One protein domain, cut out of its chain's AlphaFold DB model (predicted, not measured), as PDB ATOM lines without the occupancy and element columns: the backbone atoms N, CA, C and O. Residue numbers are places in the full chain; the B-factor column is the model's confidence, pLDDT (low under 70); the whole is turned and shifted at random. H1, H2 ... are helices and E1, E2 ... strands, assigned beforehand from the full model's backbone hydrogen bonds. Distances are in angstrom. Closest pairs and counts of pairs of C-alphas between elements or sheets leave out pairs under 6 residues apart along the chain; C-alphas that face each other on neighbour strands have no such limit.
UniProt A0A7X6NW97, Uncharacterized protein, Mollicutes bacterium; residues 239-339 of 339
ATOM      1  N   ILE A 239      31.004  -3.632  -7.750       87.94
ATOM      2  CA  ILE A 239      31.182  -2.191  -7.855       87.94
ATOM      3  C   ILE A 239      29.847  -1.470  -7.687       87.94
ATOM      4  O   ILE A 239      28.791  -1.951  -8.110       87.94
ATOM      5  N   LYS A 240      29.863  -0.297  -7.053       87.25
ATOM      6  CA  LYS A 240      28.652   0.496  -6.838       87.25
ATOM      7  C   LYS A 240      28.341   1.365  -8.057       87.25
ATOM      8  O   LYS A 240      29.124   2.221  -8.460       87.25
ATOM      9  N   CYS A 241      27.141   1.203  -8.610       85.38
ATOM     10  CA  CYS A 241      26.652   2.004  -9.726       85.38
ATOM     11  C   CYS A 241      26.377   3.452  -9.287       85.38
ATOM     12  O   CYS A 241      25.331   3.734  -8.712       85.38
ATOM     13  N   GLY A 242      27.266   4.392  -9.613       70.31
ATOM     14  CA  GLY A 242      27.021   5.823  -9.393       70.31
ATOM     15  C   GLY A 242      27.992   6.545  -8.471       70.31
ATOM     16  O   GLY A 242      27.662   7.641  -8.025       70.31
ATOM     17  N   VAL A 243      29.169   5.969  -8.225       64.56
ATOM     18  CA  VAL A 243      30.329   6.720  -7.727       64.56
ATOM     19  C   VAL A 243      30.739   7.738  -8.803       64.56
ATOM     20  O   VAL A 243      30.810   7.394  -9.985       64.56
ATOM     21  N   SER A 244      30.879   9.008  -8.406       52.66
ATOM     22  CA  SER A 244      31.160  10.149  -9.286       52.66
ATOM     23  C   SER A 244      32.500   9.997  -9.997       52.66
ATOM     24  O   SER A 244      33.487   9.591  -9.387       52.66
ATOM     25  N   TRP A 245      32.524  10.347 -11.278       55.97
ATOM     26  CA  TRP A 245      33.715  10.295 -12.115       55.97
ATOM     27  C   TRP A 245      34.523  11.588 -11.964       55.97
ATOM     28  O   TRP A 245      33.957  12.669 -12.074       55.97
ATOM     29  N   ASN A 246      35.838  11.476 -11.770       47.47
ATOM     30  CA  ASN A 246      36.792  12.535 -12.114       47.47
ATOM     31  C   ASN A 246      37.370  12.206 -13.499       47.47
ATOM     32  O   ASN A 246      38.527  11.816 -13.614       47.47
ATOM     33  N   LEU A 247      36.530  12.244 -14.530       49.81
ATOM     34  CA  LEU A 247      36.920  12.033 -15.926       49.81
ATOM     35  C   LEU A 247      36.404  13.213 -16.745       49.81
ATOM     36  O   LEU A 247      35.351  13.757 -16.423       49.81
ATOM     37  N   GLU A 248      37.108  13.570 -17.817       47.50
ATOM     38  CA  GLU A 248      36.682  14.609 -18.769       47.50
ATOM     39  C   GLU A 248      35.415  14.229 -19.564       47.50
ATOM     40  O   GLU A 248      34.852  15.060 -20.271       47.50
ATOM     41  N   MET A 249      34.934  12.985 -19.445       55.75
ATOM     42  CA  MET A 249      33.716  12.519 -20.107       55.75
ATOM     43  C   MET A 249      32.496  12.604 -19.193       55.75
ATOM     44  O   MET A 249      32.391  11.886 -18.197       55.75
ATOM     45  N   ASP A 250      31.514  13.411 -19.590       59.19
ATOM     46  CA  ASP A 250      30.219  13.461 -18.923       59.19
ATOM     47  C   ASP A 250      29.430  12.154 -19.124       59.19
ATOM     48  O   ASP A 250      29.385  11.560 -20.210       59.19
ATOM     49  N   ARG A 251      28.746  11.701 -18.063       66.94
ATOM     50  CA  ARG A 251      27.739  10.628 -18.152       66.94
ATOM     51  C   ARG A 251      26.689  11.006 -19.213       66.94
ATOM     52  O   ARG A 251      26.315  12.177 -19.264       66.94
ATOM     53  N   PRO A 252      26.123  10.039 -19.970       72.81
ATOM     54  CA  PRO A 252      25.008  10.326 -20.868       72.81
ATOM     55  C   PRO A 252      23.916  11.163 -20.189       72.81
ATOM     56  O   PRO A 252      23.418  10.804 -19.115       72.81
ATOM     57  N   ALA A 253      23.540  12.281 -20.812       71.25
ATOM     58  CA  ALA A 253      22.665  13.294 -20.216       71.25
ATOM     59  C   ALA A 253      21.294  12.734 -19.795       71.25
ATOM     60  O   ALA A 253      20.632  13.250 -18.883       71.25
ATOM     61  N   ASN A 254      20.836  11.660 -20.446       73.88
ATOM     62  CA  ASN A 254      19.530  11.080 -20.171       73.88
ATOM     63  C   ASN A 254      19.515   9.992 -19.109       73.88
ATOM     64  O   ASN A 254      18.467   9.391 -18.862       73.88
ATOM     65  N   MET A 255      20.634   9.789 -18.425       74.88
ATOM     66  CA  MET A 255      20.848   8.602 -17.629       74.88
ATOM     67  C   MET A 255      21.074   8.881 -16.147       74.88
ATOM     68  O   MET A 255      21.886   9.715 -15.758       74.88
ATOM     69  N   SER A 256      20.390   8.113 -15.298       75.94
ATOM     70  CA  SER A 256      20.565   8.133 -13.845       75.94
ATOM     71  C   SER A 256      21.176   6.826 -13.341       75.94
ATOM     72  O   SER A 256      20.847   5.740 -13.820       75.94
ATOM     73  N   SER A 257      22.073   6.925 -12.356       81.19
ATOM     74  CA  SER A 257      22.630   5.760 -11.656       81.19
ATOM     75  C   SER A 257      21.603   5.135 -10.721       81.19
ATOM     76  O   SER A 257      20.902   5.867 -10.020       81.19
ATOM     77  N   CYS A 258      21.588   3.806 -10.612       84.81
ATOM     78  CA  CYS A 258      20.705   3.110  -9.676       84.81
ATOM     79  C   CYS A 258      21.278   2.925  -8.264       84.81
ATOM     80  O   CYS A 258      20.560   2.411  -7.416       84.81
ATOM     81  N   GLN A 259      22.540   3.298  -7.996       87.00
ATOM     82  CA  GLN A 259      23.186   3.205  -6.668       87.00
ATOM     83  C   GLN A 259      23.302   1.783  -6.093       87.00
ATOM     84  O   GLN A 259      23.735   1.604  -4.955       87.00
ATOM     85  N   ASN A 260      22.987   0.770  -6.902       87.75
ATOM     86  CA  ASN A 260      23.095  -0.638  -6.537       87.75
ATOM     87  C   ASN A 260      24.528  -1.141  -6.717       87.75
ATOM     88  O   ASN A 260      25.230  -0.713  -7.636       87.75
ATOM     89  N   ASN A 261      24.921  -2.105  -5.886       88.94
ATOM     90  CA  ASN A 261      26.113  -2.908  -6.129       88.94
ATOM     91  C   ASN A 261      25.835  -3.860  -7.291       88.94
ATOM     92  O   ASN A 261      24.836  -4.581  -7.285       88.94
ATOM     93  N   VAL A 262      26.706  -3.846  -8.291       88.69
ATOM     94  CA  VAL A 262      26.621  -4.716  -9.459       88.69
ATOM     95  C   VAL A 262      27.919  -5.485  -9.621       88.69
ATOM     96  O   VAL A 262      28.989  -5.009  -9.252       88.69
ATOM     97  N   ARG A 263      27.803  -6.709 -10.125       85.75
ATOM     98  CA  ARG A 263      28.955  -7.563 -10.388       85.75
ATOM     99  C   ARG A 263      29.725  -7.019 -11.588       85.75
ATOM    100  O   ARG A 263      29.095  -6.617 -12.568       85.75
ATOM    101  N   ILE A 264      31.052  -7.060 -11.518       85.62
ATOM    102  CA  ILE A 264      31.900  -6.767 -12.673       85.62
ATOM    103  C   ILE A 264      31.807  -7.930 -13.662       85.62
ATOM    104  O   ILE A 264      31.982  -9.090 -13.291       85.62
ATOM    105  N   ASN A 265      31.496  -7.621 -14.919       85.50
ATOM    106  CA  ASN A 265      31.454  -8.598 -15.999       85.50
ATOM    107  C   ASN A 265      32.603  -8.312 -16.977       85.50
ATOM    108  O   ASN A 265      32.437  -7.409 -17.796       85.50
ATOM    109  N   PRO A 266      33.719  -9.071 -16.926       80.25
ATOM    110  CA  PRO A 266      34.881  -8.904 -17.807       80.25
ATOM    111  C   PRO A 266      34.530  -8.708 -19.285       80.25
ATOM    112  O   PRO A 266      35.053  -7.819 -19.946       80.25
ATOM    113  N   LYS A 267      33.559  -9.483 -19.785       83.56
ATOM    114  CA  LYS A 267      33.142  -9.476 -21.197       83.56
ATOM    115  C   LYS A 267      32.414  -8.200 -21.626       83.56
ATOM    116  O   LYS A 267      32.223  -7.968 -22.816       83.56
ATOM    117  N   GLU A 268      31.959  -7.404 -20.663       87.06
ATOM    118  CA  GLU A 268      31.288  -6.122 -20.880       87.06
ATOM    119  C   GLU A 268      32.158  -4.935 -20.444       87.06
ATOM    120  O   GLU A 268      31.640  -3.821 -20.360       87.06
ATOM    121  N   ILE A 269      33.449  -5.158 -20.163       89.38
ATOM    122  CA  ILE A 269      34.408  -4.080 -19.926       89.38
ATOM    123  C   ILE A 269      34.948  -3.586 -21.271       89.38
ATOM    124  O   ILE A 269      35.253  -4.365 -22.174       89.38
ATOM    125  N   TYR A 270      35.063  -2.269 -21.398       89.69
ATOM    126  CA  TYR A 270      35.626  -1.579 -22.551       89.69
ATOM    127  C   TYR A 270      36.671  -0.577 -22.075       89.69
ATOM    128  O   TYR A 270      36.464   0.077 -21.052       89.69
ATOM    129  N   ALA A 271      37.758  -0.440 -22.828       90.25
ATOM    130  CA  ALA A 271      38.718   0.633 -22.624       90.25
ATOM    131  C   ALA A 271      38.252   1.922 -23.322       90.25
ATOM    132  O   ALA A 271      37.530   1.885 -24.321       90.25
ATOM    133  N   VAL A 272      38.673   3.052 -22.768       86.81
ATOM    134  CA  VAL A 272      38.584   4.392 -23.348       86.81
ATOM    135  C   VAL A 272      39.957   5.018 -23.211       86.81
ATOM    136  O   VAL A 272      40.491   5.079 -22.104       86.81
ATOM    137  N   GLU A 273      40.525   5.455 -24.326       86.00
ATOM    138  CA  GLU A 273      41.798   6.164 -24.354       86.00
ATOM    139  C   GLU A 273      41.643   7.571 -23.750       86.00
ATOM    140  O   GLU A 273      40.800   8.357 -24.186       86.00
ATOM    141  N   ASN A 274      42.440   7.880 -22.726       80.94
ATOM    142  CA  ASN A 274      42.556   9.221 -22.146       80.94
ATOM    143  C   ASN A 274      43.754   9.991 -22.737       80.94
ATOM    144  O   ASN A 274      43.719  11.216 -22.831       80.94
ATOM    145  N   SER A 275      44.828   9.278 -23.093       78.94
ATOM    146  CA  SER A 275      46.064   9.778 -23.719       78.94
ATOM    147  C   SER A 275      46.806   8.618 -24.403       78.94
ATOM    148  O   SER A 275      46.456   7.477 -24.114       78.94
ATOM    149  N   GLU A 276      47.872   8.896 -25.176       74.25
ATOM    150  CA  GLU A 276      48.630   7.901 -25.979       74.25
ATOM    151  C   GLU A 276      48.966   6.582 -25.244       74.25
ATOM    152  O   GLU A 276      48.964   5.534 -25.878       74.25
ATOM    153  N   ASP A 277      49.170   6.604 -23.918       76.62
ATOM    154  CA  ASP A 277      49.463   5.406 -23.106       76.62
ATOM    155  C   ASP A 277      48.552   5.234 -21.870       76.62
ATOM    156  O   ASP A 277      48.924   4.586 -20.890       76.62
ATOM    157  N   SER A 278      47.361   5.846 -21.844       85.88
ATOM    158  CA  SER A 278      46.459   5.754 -20.683       85.88
ATOM    159  C   SER A 278      45.049   5.372 -21.085       85.88
ATOM    160  O   SER A 278      44.391   6.087 -21.837       85.88
ATOM    161  N   PHE A 279      44.551   4.290 -20.487       88.94
ATOM    162  CA  PHE A 279      43.194   3.804 -20.688       88.94
ATOM    163  C   PHE A 279      42.386   3.858 -19.391       88.94
ATOM    164  O   PHE A 279      42.900   3.719 -18.284       88.94
ATOM    165  N   SER A 280      41.083   4.069 -19.523       88.69
ATOM    166  CA  SER A 280      40.112   3.879 -18.450       88.69
ATOM    167  C   SER A 280      39.103   2.813 -18.831       88.69
ATOM    168  O   SER A 280      38.643   2.755 -19.967       88.69
ATOM    169  N   PHE A 281      38.744   1.978 -17.862       89.94
ATOM    170  CA  PHE A 281      37.882   0.825 -18.077       89.94
ATOM    171  C   PHE A 281      36.450   1.121 -17.640       89.94
ATOM    172  O   PHE A 281      36.207   1.667 -16.561       89.94
ATOM    173  N   PHE A 282      35.478   0.751 -18.471       88.38
ATOM    174  CA  PHE A 282      34.061   0.993 -18.213       88.38
ATOM    175  C   PHE A 282      33.205  -0.211 -18.553       88.38
ATOM    176  O   PHE A 282      33.471  -0.920 -19.516       88.38
ATOM    177  N   MET A 283      32.099  -0.369 -17.830       89.38
ATOM    178  CA  MET A 283      31.056  -1.337 -18.157       89.38
ATOM    179  C   MET A 283      29.651  -0.737 -17.994       89.38
ATOM    180  O   MET A 283      29.444   0.147 -17.157       89.38
ATOM    181  N   PRO A 284      28.639  -1.204 -18.741       88.25
ATOM    182  CA  PRO A 284      27.252  -0.835 -18.519       88.25
ATOM    183  C   PRO A 284      26.703  -1.525 -17.266       88.25
ATOM    184  O   PRO A 284      26.844  -2.728 -17.064       88.25
ATOM    185  N   CYS A 285      25.983  -0.777 -16.437       86.50
ATOM    186  CA  CYS A 285      25.256  -1.314 -15.298       86.50
ATOM    187  C   CYS A 285      24.201  -2.316 -15.791       86.50
ATOM    188  O   CYS A 285      23.313  -1.924 -16.550       86.50
ATOM    189  N   PRO A 286      24.180  -3.573 -15.327       86.44
ATOM    190  CA  PRO A 286      23.195  -4.549 -15.793       86.44
ATOM    191  C   PRO A 286      21.747  -4.150 -15.458       86.44
ATOM    192  O   PRO A 286      20.830  -4.540 -16.174       86.44
ATOM    193  N   ILE A 287      21.545  -3.336 -14.412       86.75
ATOM    194  CA  ILE A 287      20.222  -2.932 -13.909       86.75
ATOM    195  C   ILE A 287      19.681  -1.703 -14.646       86.75
ATOM    196  O   ILE A 287      18.551  -1.710 -15.123       86.75
ATOM    197  N   CYS A 288      20.460  -0.619 -14.709       82.75
ATOM    198  CA  CYS A 288      19.996   0.661 -15.264       82.75
ATOM    199  C   CYS A 288      20.686   1.066 -16.567       82.75
ATOM    200  O   CYS A 288      20.369   2.125 -17.108       82.75
ATOM    201  N   LYS A 289      21.608   0.232 -17.062       84.56
ATOM    202  CA  LYS A 289      22.461   0.451 -18.238       84.56
ATOM    203  C   LYS A 289      23.458   1.598 -18.113       84.56
ATOM    204  O   LYS A 289      24.187   1.855 -19.060       84.56
ATOM    205  N   SER A 290      23.543   2.256 -16.950       81.94
ATOM    206  CA  SER A 290      24.498   3.346 -16.761       81.94
ATOM    207  C   SER A 290      25.924   2.886 -16.842       81.94
ATOM    208  O   SER A 290      26.260   1.915 -16.182       81.94
ATOM    209  N   LEU A 291      26.763   3.624 -17.556       84.00
ATOM    210  CA  LEU A 291      28.194   3.375 -17.531       84.00
ATOM    211  C   LEU A 291      28.716   3.479 -16.087       84.00
ATOM    212  O   LEU A 291      28.280   4.326 -15.295       84.00
ATOM    213  N   ILE A 292      29.609   2.562 -15.743       86.25
ATOM    214  CA  ILE A 292      30.301   2.443 -14.465       86.25
ATOM    215  C   ILE A 292      31.784   2.352 -14.805       86.25
ATOM    216  O   ILE A 292      32.156   1.508 -15.616       86.25
ATOM    217  N   LYS A 293      32.609   3.217 -14.209       86.44
ATOM    218  CA  LYS A 293      34.065   3.086 -14.279       86.44
ATOM    219  C   LYS A 293      34.469   1.879 -13.439       86.44
ATOM    220  O   LYS A 293      33.998   1.782 -12.313       86.44
ATOM    221  N   VAL A 294      35.281   0.988 -13.986       88.38
ATOM    222  CA  VAL A 294      35.885  -0.133 -13.266       88.38
ATOM    223  C   VAL A 294      37.318   0.263 -12.934       88.38
ATOM    224  O   VAL A 294      38.031   0.733 -13.819       88.38
ATOM    225  N   ASP A 295      37.712   0.129 -11.669       87.12
ATOM    226  CA  ASP A 295      39.091   0.391 -11.258       87.12
ATOM    227  C   ASP A 295      40.010  -0.666 -11.886       87.12
ATOM    228  O   ASP A 295      39.691  -1.857 -11.885       87.12
ATOM    229  N   ASP A 296      41.127  -0.217 -12.449       87.06
ATOM    230  CA  ASP A 296      42.156  -1.048 -13.078       87.06
ATOM    231  C   ASP A 296      42.708  -2.096 -12.107       87.06
ATOM    232  O   ASP A 296      42.854  -3.256 -12.478       87.06
ATOM    233  N   GLU A 297      42.884  -1.740 -10.832       86.06
ATOM    234  CA  GLU A 297      43.293  -2.666  -9.764       86.06
ATOM    235  C   GLU A 297      42.366  -3.891  -9.599       86.06
ATOM    236  O   GLU A 297      42.774  -4.908  -9.038       86.06
ATOM    237  N   LEU A 298      41.113  -3.815 -10.064       85.06
ATOM    238  CA  LEU A 298      40.148  -4.921  -9.998       85.06
ATOM    239  C   LEU A 298      40.191  -5.835 -11.231       85.06
ATOM    240  O   LEU A 298      39.464  -6.831 -11.269       85.06
ATOM    241  N   ILE A 299      40.993  -5.495 -12.240       86.38
ATOM    242  CA  ILE A 299      41.109  -6.213 -13.508       86.38
ATOM    243  C   ILE A 299      42.529  -6.803 -13.590       86.38
ATOM    244  O   ILE A 299      43.494  -6.043 -13.539       86.38
ATOM    245  N   PRO A 300      42.694  -8.132 -13.733       86.06
ATOM    246  CA  PRO A 300      43.995  -8.753 -13.989       86.06
ATOM    247  C   PRO A 300      44.730  -8.119 -15.177       86.06
ATOM    248  O   PRO A 300      44.095  -7.739 -16.158       86.06
ATOM    249  N   HIS A 301      46.059  -8.018 -15.099       85.38
ATOM    250  CA  HIS A 301      46.879  -7.317 -16.094       85.38
ATOM    251  C   HIS A 301      46.701  -7.869 -17.515       85.38
ATOM    252  O   HIS A 301      46.456  -7.098 -18.437       85.38
ATOM    253  N   GLU A 302      46.738  -9.192 -17.696       85.06
ATOM    254  CA  GLU A 302      46.554  -9.814 -19.018       85.06
ATOM    255  C   GLU A 302      45.172  -9.492 -19.612       85.06
ATOM    256  O   GLU A 302      45.034  -9.183 -20.796       85.06
ATOM    257  N   LEU A 303      44.140  -9.459 -18.765       87.06
ATOM    258  CA  LEU A 303      42.795  -9.072 -19.178       87.06
ATOM    259  C   LEU A 303      42.712  -7.576 -19.533       87.06
ATOM    260  O   LEU A 303      41.975  -7.206 -20.447       87.06
ATOM    261  N   GLN A 304      43.462  -6.704 -18.848       90.75
ATOM    262  CA  GLN A 304      43.570  -5.293 -19.236       90.75
ATOM    263  C   GLN A 304      44.174  -5.158 -20.638       90.75
ATOM    264  O   GLN A 304      43.604  -4.449 -21.471       90.75
ATOM    265  N   GLU A 305      45.272  -5.866 -20.921       90.19
ATOM    266  CA  GLU A 305      45.913  -5.886 -22.241       90.19
ATOM    267  C   GLU A 305      44.948  -6.380 -23.328       90.19
ATOM    268  O   GLU A 305      44.826  -5.741 -24.376       90.19
ATOM    269  N   GLU A 306      44.192  -7.452 -23.065       88.81
ATOM    270  CA  GLU A 306      43.180  -7.969 -23.993       88.81
ATOM    271  C   GLU A 306      42.081  -6.928 -24.277       88.81
ATOM    272  O   GLU A 306      41.696  -6.700 -25.430       88.81
ATOM    273  N   ILE A 307      41.564  -6.261 -23.241       89.19
ATOM    274  CA  ILE A 307      40.519  -5.237 -23.383       89.19
ATOM    275  C   ILE A 307      41.039  -4.032 -24.181       89.19
ATOM    276  O   ILE A 307      40.319  -3.521 -25.045       89.19
ATOM    277  N   VAL A 308      42.274  -3.588 -23.922       90.88
ATOM    278  CA  VAL A 308      42.921  -2.485 -24.651       90.88
ATOM    279  C   VAL A 308      43.158  -2.867 -26.110       90.88
ATOM    280  O   VAL A 308      42.761  -2.127 -27.009       90.88
ATOM    281  N   TRP A 309      43.712  -4.050 -26.372       89.56
ATOM    282  CA  TRP A 309      43.910  -4.563 -27.727       89.56
ATOM    283  C   TRP A 309      42.596  -4.627 -28.518       89.56
ATOM    284  O   TRP A 309      42.525  -4.208 -29.677       89.56
ATOM    285  N   ASN A 310      41.521  -5.101 -27.885       86.44
ATOM    286  CA  ASN A 310      40.190  -5.127 -28.486       86.44
ATOM    287  C   ASN A 310      39.662  -3.718 -28.799       86.44
ATOM    288  O   ASN A 310      39.015  -3.527 -29.829       86.44
ATOM    289  N   HIS A 311      39.931  -2.732 -27.938       85.62
ATOM    290  CA  HIS A 311      39.558  -1.337 -28.181       85.62
ATOM    291  C   HIS A 311      40.323  -0.728 -29.358       85.62
ATOM    292  O   HIS A 311      39.707  -0.110 -30.219       85.62
ATOM    293  N   LEU A 312      41.637  -0.950 -29.450       86.62
ATOM    294  CA  LEU A 312      42.451  -0.441 -30.558       86.62
ATOM    295  C   LEU A 312      42.002  -1.000 -31.921       86.62
ATOM    296  O   LEU A 312      42.077  -0.303 -32.932       86.62
ATOM    297  N   ASN A 313      41.488  -2.233 -31.950       88.00
ATOM    298  CA  ASN A 313      40.952  -2.856 -33.163       88.00
ATOM    299  C   ASN A 313      39.500  -2.449 -33.490       88.00
ATOM    300  O   ASN A 313      39.117  -2.447 -34.660       88.00
ATOM    301  N   ASP A 314      38.691  -2.101 -32.485       85.81
ATOM    302  CA  ASP A 314      37.323  -1.586 -32.652       85.81
ATOM    303  C   ASP A 314      37.060  -0.384 -31.720       85.81
ATOM    304  O   ASP A 314      36.371  -0.503 -30.694       85.81
ATOM    305  N   PRO A 315      37.568   0.810 -32.077       81.56
ATOM    306  CA  PRO A 315      37.489   1.986 -31.208       81.56
ATOM    307  C   PRO A 315      36.049   2.489 -31.023       81.56
ATOM    308  O   PRO A 315      35.724   3.137 -30.027       81.56
ATOM    309  N   LYS A 316      35.137   2.142 -31.944       84.50
ATOM    310  CA  LYS A 316      33.731   2.582 -31.919       84.50
ATOM    311  C   LYS A 316      32.868   1.810 -30.927       84.50
ATOM    312  O   LYS A 316      31.743   2.223 -30.636       84.50
ATOM    313  N   LYS A 317      33.368   0.697 -30.385       81.75
ATOM    314  CA  LYS A 317      32.629  -0.160 -29.450       81.75
ATOM    315  C   LYS A 317      32.130   0.609 -28.226       81.75
ATOM    316  O   LYS A 317      30.989   0.418 -27.805       81.75
ATOM    317  N   PHE A 318      32.951   1.513 -27.689       81.88
ATOM    318  CA  PHE A 318      32.559   2.363 -26.567       81.88
ATOM    319  C   PHE A 318      31.463   3.363 -26.960       81.88
ATOM    320  O   PHE A 318      30.444   3.436 -26.275       81.88
ATOM    321  N   GLU A 319      31.624   4.083 -28.075       83.81
ATOM    322  CA  GLU A 319      30.633   5.057 -28.561       83.81
ATOM    323  C   GLU A 319      29.255   4.413 -28.759       83.81
ATOM    324  O   GLU A 319      28.235   4.964 -28.341       83.81
ATOM    325  N   LEU A 320      29.218   3.204 -29.328       85.62
ATOM    326  CA  LEU A 320      27.986   2.431 -29.492       85.62
ATOM    327  C   LEU A 320      27.319   2.139 -28.144       85.62
ATOM    328  O   LEU A 320      26.117   2.360 -27.986       85.62
ATOM    329  N   LYS A 321      28.088   1.690 -27.147       83.00
ATOM    330  CA  LYS A 321      27.569   1.395 -25.801       83.00
ATOM    331  C   LYS A 321      27.120   2.656 -25.069       83.00
ATOM    332  O   LYS A 321      26.107   2.629 -24.369       83.00
ATOM    333  N   TYR A 322      27.829   3.763 -25.263       84.12
ATOM    334  CA  TYR A 322      27.458   5.074 -24.743       84.12
ATOM    335  C   TYR A 322      26.117   5.547 -25.331       84.12
ATOM    336  O   TYR A 322      25.224   5.960 -24.589       84.12
ATOM    337  N   LEU A 323      25.929   5.420 -26.649       85.38
ATOM    338  CA  LEU A 323      24.673   5.759 -27.327       85.38
ATOM    339  C   LEU A 323      23.513   4.850 -26.898       85.38
ATOM    340  O   LEU A 323      22.417   5.338 -26.619       85.38
ATOM    341  N   GLU A 324      23.737   3.536 -26.797       85.06
ATOM    342  CA  GLU A 324      22.746   2.580 -26.281       85.06
ATOM    343  C   GLU A 324      22.277   2.964 -24.869       85.06
ATOM    344  O   GLU A 324      21.078   2.922 -24.566       85.06
ATOM    345  N   ALA A 325      23.219   3.368 -24.016       81.62
ATOM    346  CA  ALA A 325      22.960   3.835 -22.665       81.62
ATOM    347  C   ALA A 325      22.103   5.120 -22.658       81.62
ATOM    348  O   ALA A 325      21.106   5.184 -21.930       81.62
ATOM    349  N   ASP A 326      22.411   6.106 -23.506       83.44
ATOM    350  CA  ASP A 326      21.622   7.344 -23.594       83.44
ATOM    351  C   ASP A 326      20.196   7.099 -24.120       83.44
ATOM    352  O   ASP A 326      19.214   7.552 -23.519       83.44
ATOM    353  N   ILE A 327      20.054   6.296 -25.185       85.44
ATOM    354  CA  ILE A 327      18.754   5.908 -25.759       85.44
ATOM    355  C   ILE A 327      17.897   5.184 -24.715       85.44
ATOM    356  O   ILE A 327      16.690   5.434 -24.606       85.44
ATOM    357  N   HIS A 328      18.501   4.295 -23.924       85.25
ATOM    358  CA  HIS A 328      17.808   3.622 -22.830       85.25
ATOM    359  C   HIS A 328      17.301   4.623 -21.778       85.25
ATOM    360  O   HIS A 328      16.144   4.542 -21.350       85.25
ATOM    361  N   GLY A 329      18.130   5.604 -21.402       83.12
ATOM    362  CA  GLY A 329      17.750   6.694 -20.501       83.12
ATOM    363  C   GLY A 329      16.563   7.514 -21.018       83.12
ATOM    364  O   GLY A 329      15.593   7.736 -20.288       83.12
ATOM    365  N   LEU A 330      16.587   7.888 -22.301       84.69
ATOM    366  CA  LEU A 330      15.491   8.599 -22.972       84.69
ATOM    367  C   LEU A 330      14.179   7.812 -22.939       84.69
ATOM    368  O   LEU A 330      13.144   8.357 -22.548       84.69
ATOM    369  N   ARG A 331      14.215   6.520 -23.293       83.75
ATOM    370  CA  ARG A 331      13.033   5.641 -23.262       83.75
ATOM    371  C   ARG A 331      12.436   5.539 -21.864       83.75
ATOM    372  O   ARG A 331      11.219   5.601 -21.714       83.75
ATOM    373  N   LYS A 332      13.283   5.416 -20.839       82.31
ATOM    374  CA  LYS A 332      12.834   5.358 -19.447       82.31
ATOM    375  C   LYS A 332      12.143   6.658 -19.028       82.31
ATOM    376  O   LYS A 332      11.014   6.606 -18.555       82.31
ATOM    377  N   LYS A 333      12.771   7.814 -19.282       82.56
ATOM    378  CA  LYS A 333      12.177   9.135 -18.997       82.56
ATOM    379  C   LYS A 333      10.842   9.335 -19.716       82.56
ATOM    380  O   LYS A 333       9.928   9.911 -19.137       82.56
ATOM    381  N   PHE A 334      10.737   8.889 -20.969       84.12
ATOM    382  CA  PHE A 334       9.488   8.944 -21.722       84.12
ATOM    383  C   PHE A 334       8.412   8.087 -21.044       84.12
ATOM    384  O   PHE A 334       7.367   8.609 -20.679       84.12
ATOM    385  N   ASN A 335       8.691   6.810 -20.781       82.44
ATOM    386  CA  ASN A 335       7.725   5.902 -20.156       82.44
ATOM    387  C   ASN A 335       7.272   6.363 -18.763       82.44
ATOM    388  O   ASN A 335       6.100   6.222 -18.437       82.44
ATOM    389  N   ASP A 336       8.171   6.927 -17.954       80.19
ATOM    390  CA  ASP A 336       7.840   7.427 -16.614       80.19
ATOM    391  C   ASP A 336       6.976   8.703 -16.654       80.19
ATOM    392  O   ASP A 336       6.257   8.974 -15.701       80.19
ATOM    393  N   ARG A 337       7.009   9.482 -17.748       77.12
ATOM    394  CA  ARG A 337       6.140  10.663 -17.939       77.12
ATOM    395  C   ARG A 337       4.710  10.321 -18.363       77.12
ATOM    396  O   ARG A 337       3.842  11.178 -18.240       77.12
ATOM    397  N   TYR A 338       4.488   9.127 -18.911       70.19
ATOM    398  CA  TYR A 338       3.195   8.683 -19.450       70.19
ATOM    399  C   TYR A 338       2.599   7.487 -18.680       70.19
ATOM    400  O   TYR A 338       1.700   6.817 -19.186       70.19
ATOM    401  N   LYS A 339       3.102   7.227 -17.469       54.59
ATOM    402  CA  LYS A 339       2.451   6.423 -16.425       54.59
ATOM    403  C   LYS A 339       1.767   7.353 -15.439       54.59
ATOM    404  O   LYS A 339       0.712   6.937 -14.916       54.59
TER     405      LYS A 339
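AT A GLANCE: This is residues 239 to 339 of the 339 residues of an uncharacterized protein of Mollicutes bacterium (UniProt A0A7X6NW97). A small, twisted sheet of three strands, E2 to E4, is joined by two helices at a corner: H1 packs across E2 and E3, while the much longer H2 packs along the sheet with its residues 317 to 326 and sticks out past it with 334 to 337. A long stretch with no named element, residues 239 to 260, loops round the outside, and its residues 239 to 240 pair antiparallel with residues 261 to 262 of the short strand E1. The printed part has 101 residues, with four named strands and then two named helices in the order E1 E2 E3 E4 H1 H2; the sheet's order is E2 E3 E4, antiparallel, and the class is mixed, helices and strands. The whole is compact, with a radius of gyration of the C-alphas of 14.0 A, yet elongated, spanning 47 by 26 by 24 A.

HOW THE PARTS SIT: E2, residues 270 to 275, E3, residues 278 to 284, and E4, residues 291 to 294, form a meander, each strand the antiparallel neighbour of the one before. The sheet is only just strongly twisted, its C-alphas lying up to 4.3 A off the best plane. In the hairpin of E2 and E3, N 272 and O 280 are 2.8 A apart, within hydrogen-bond range. In the hairpin of E3 and E4, N 283 and O 292 are within range at 2.9 A. H1, residues 301 to 313, is on the sheet at a height of 8.7 A, over E2 and E3, and runs across the strands, at 83 degrees to E2 on the local plane. Its closest C-alphas to E2 are those of Val 308 and Ala 271, 5.6 A apart. H2, residues 316 to 337, is on the sheet at a height of 9.7 A, over E4 and only just over E3, on which 3 of its C-alphas fall. It runs along the strands, at 11 degrees to E4 on the local plane; the closest C-alphas of the two are those of Leu 291 and Ala 325, 7.3 A apart. These are three layers, helices on both faces of a sheet, with H2 on one face and H1 on the other. H1 and H2 are close but not clearly touching, about perpendicular at 88 degrees, with the C-alphas of His 311 and Lys 317 closest at 7.1 A. In both helices every O i to N i+4 pair is within hydrogen-bond range. E1, residues 261 to 263, pairs with no named strand and is apart from E2, E3, E4, H1 and H2.

IN THESE COORDINATES: E3, residues 278 to 284, is 20.4 A long and begins at C-alpha 278 (46.459, 5.754, -20.683). E2, residues 270 to 275, measures 15.5 A, E4, residues 291 to 294, 9.5 A, and E1, residues 261 to 263, 6.9 A, from C-alpha 261 at (26.113, -2.908, -6.129). H1, residues 301 to 313, is 18.6 A long. H2, residues 316 to 337, is 32.0 A long and ends at C-alpha 337 (6.140, 10.663, -17.939).

THE WHOLE: The two C-alphas farthest apart are those of Asp 277 and Lys 339, the chain's last residue, at 47.5 A. Residues 334 to 339, of which 334 to 337 belong to H2, stand free. The printed part has no cut; no link between named elements is long, and those from E2 to E3 and from H1 to H2 are tight. The mean pLDDT of the printed part is 81.6, and the model's confidence is under 70 at residues 243 to 251 and residue 339.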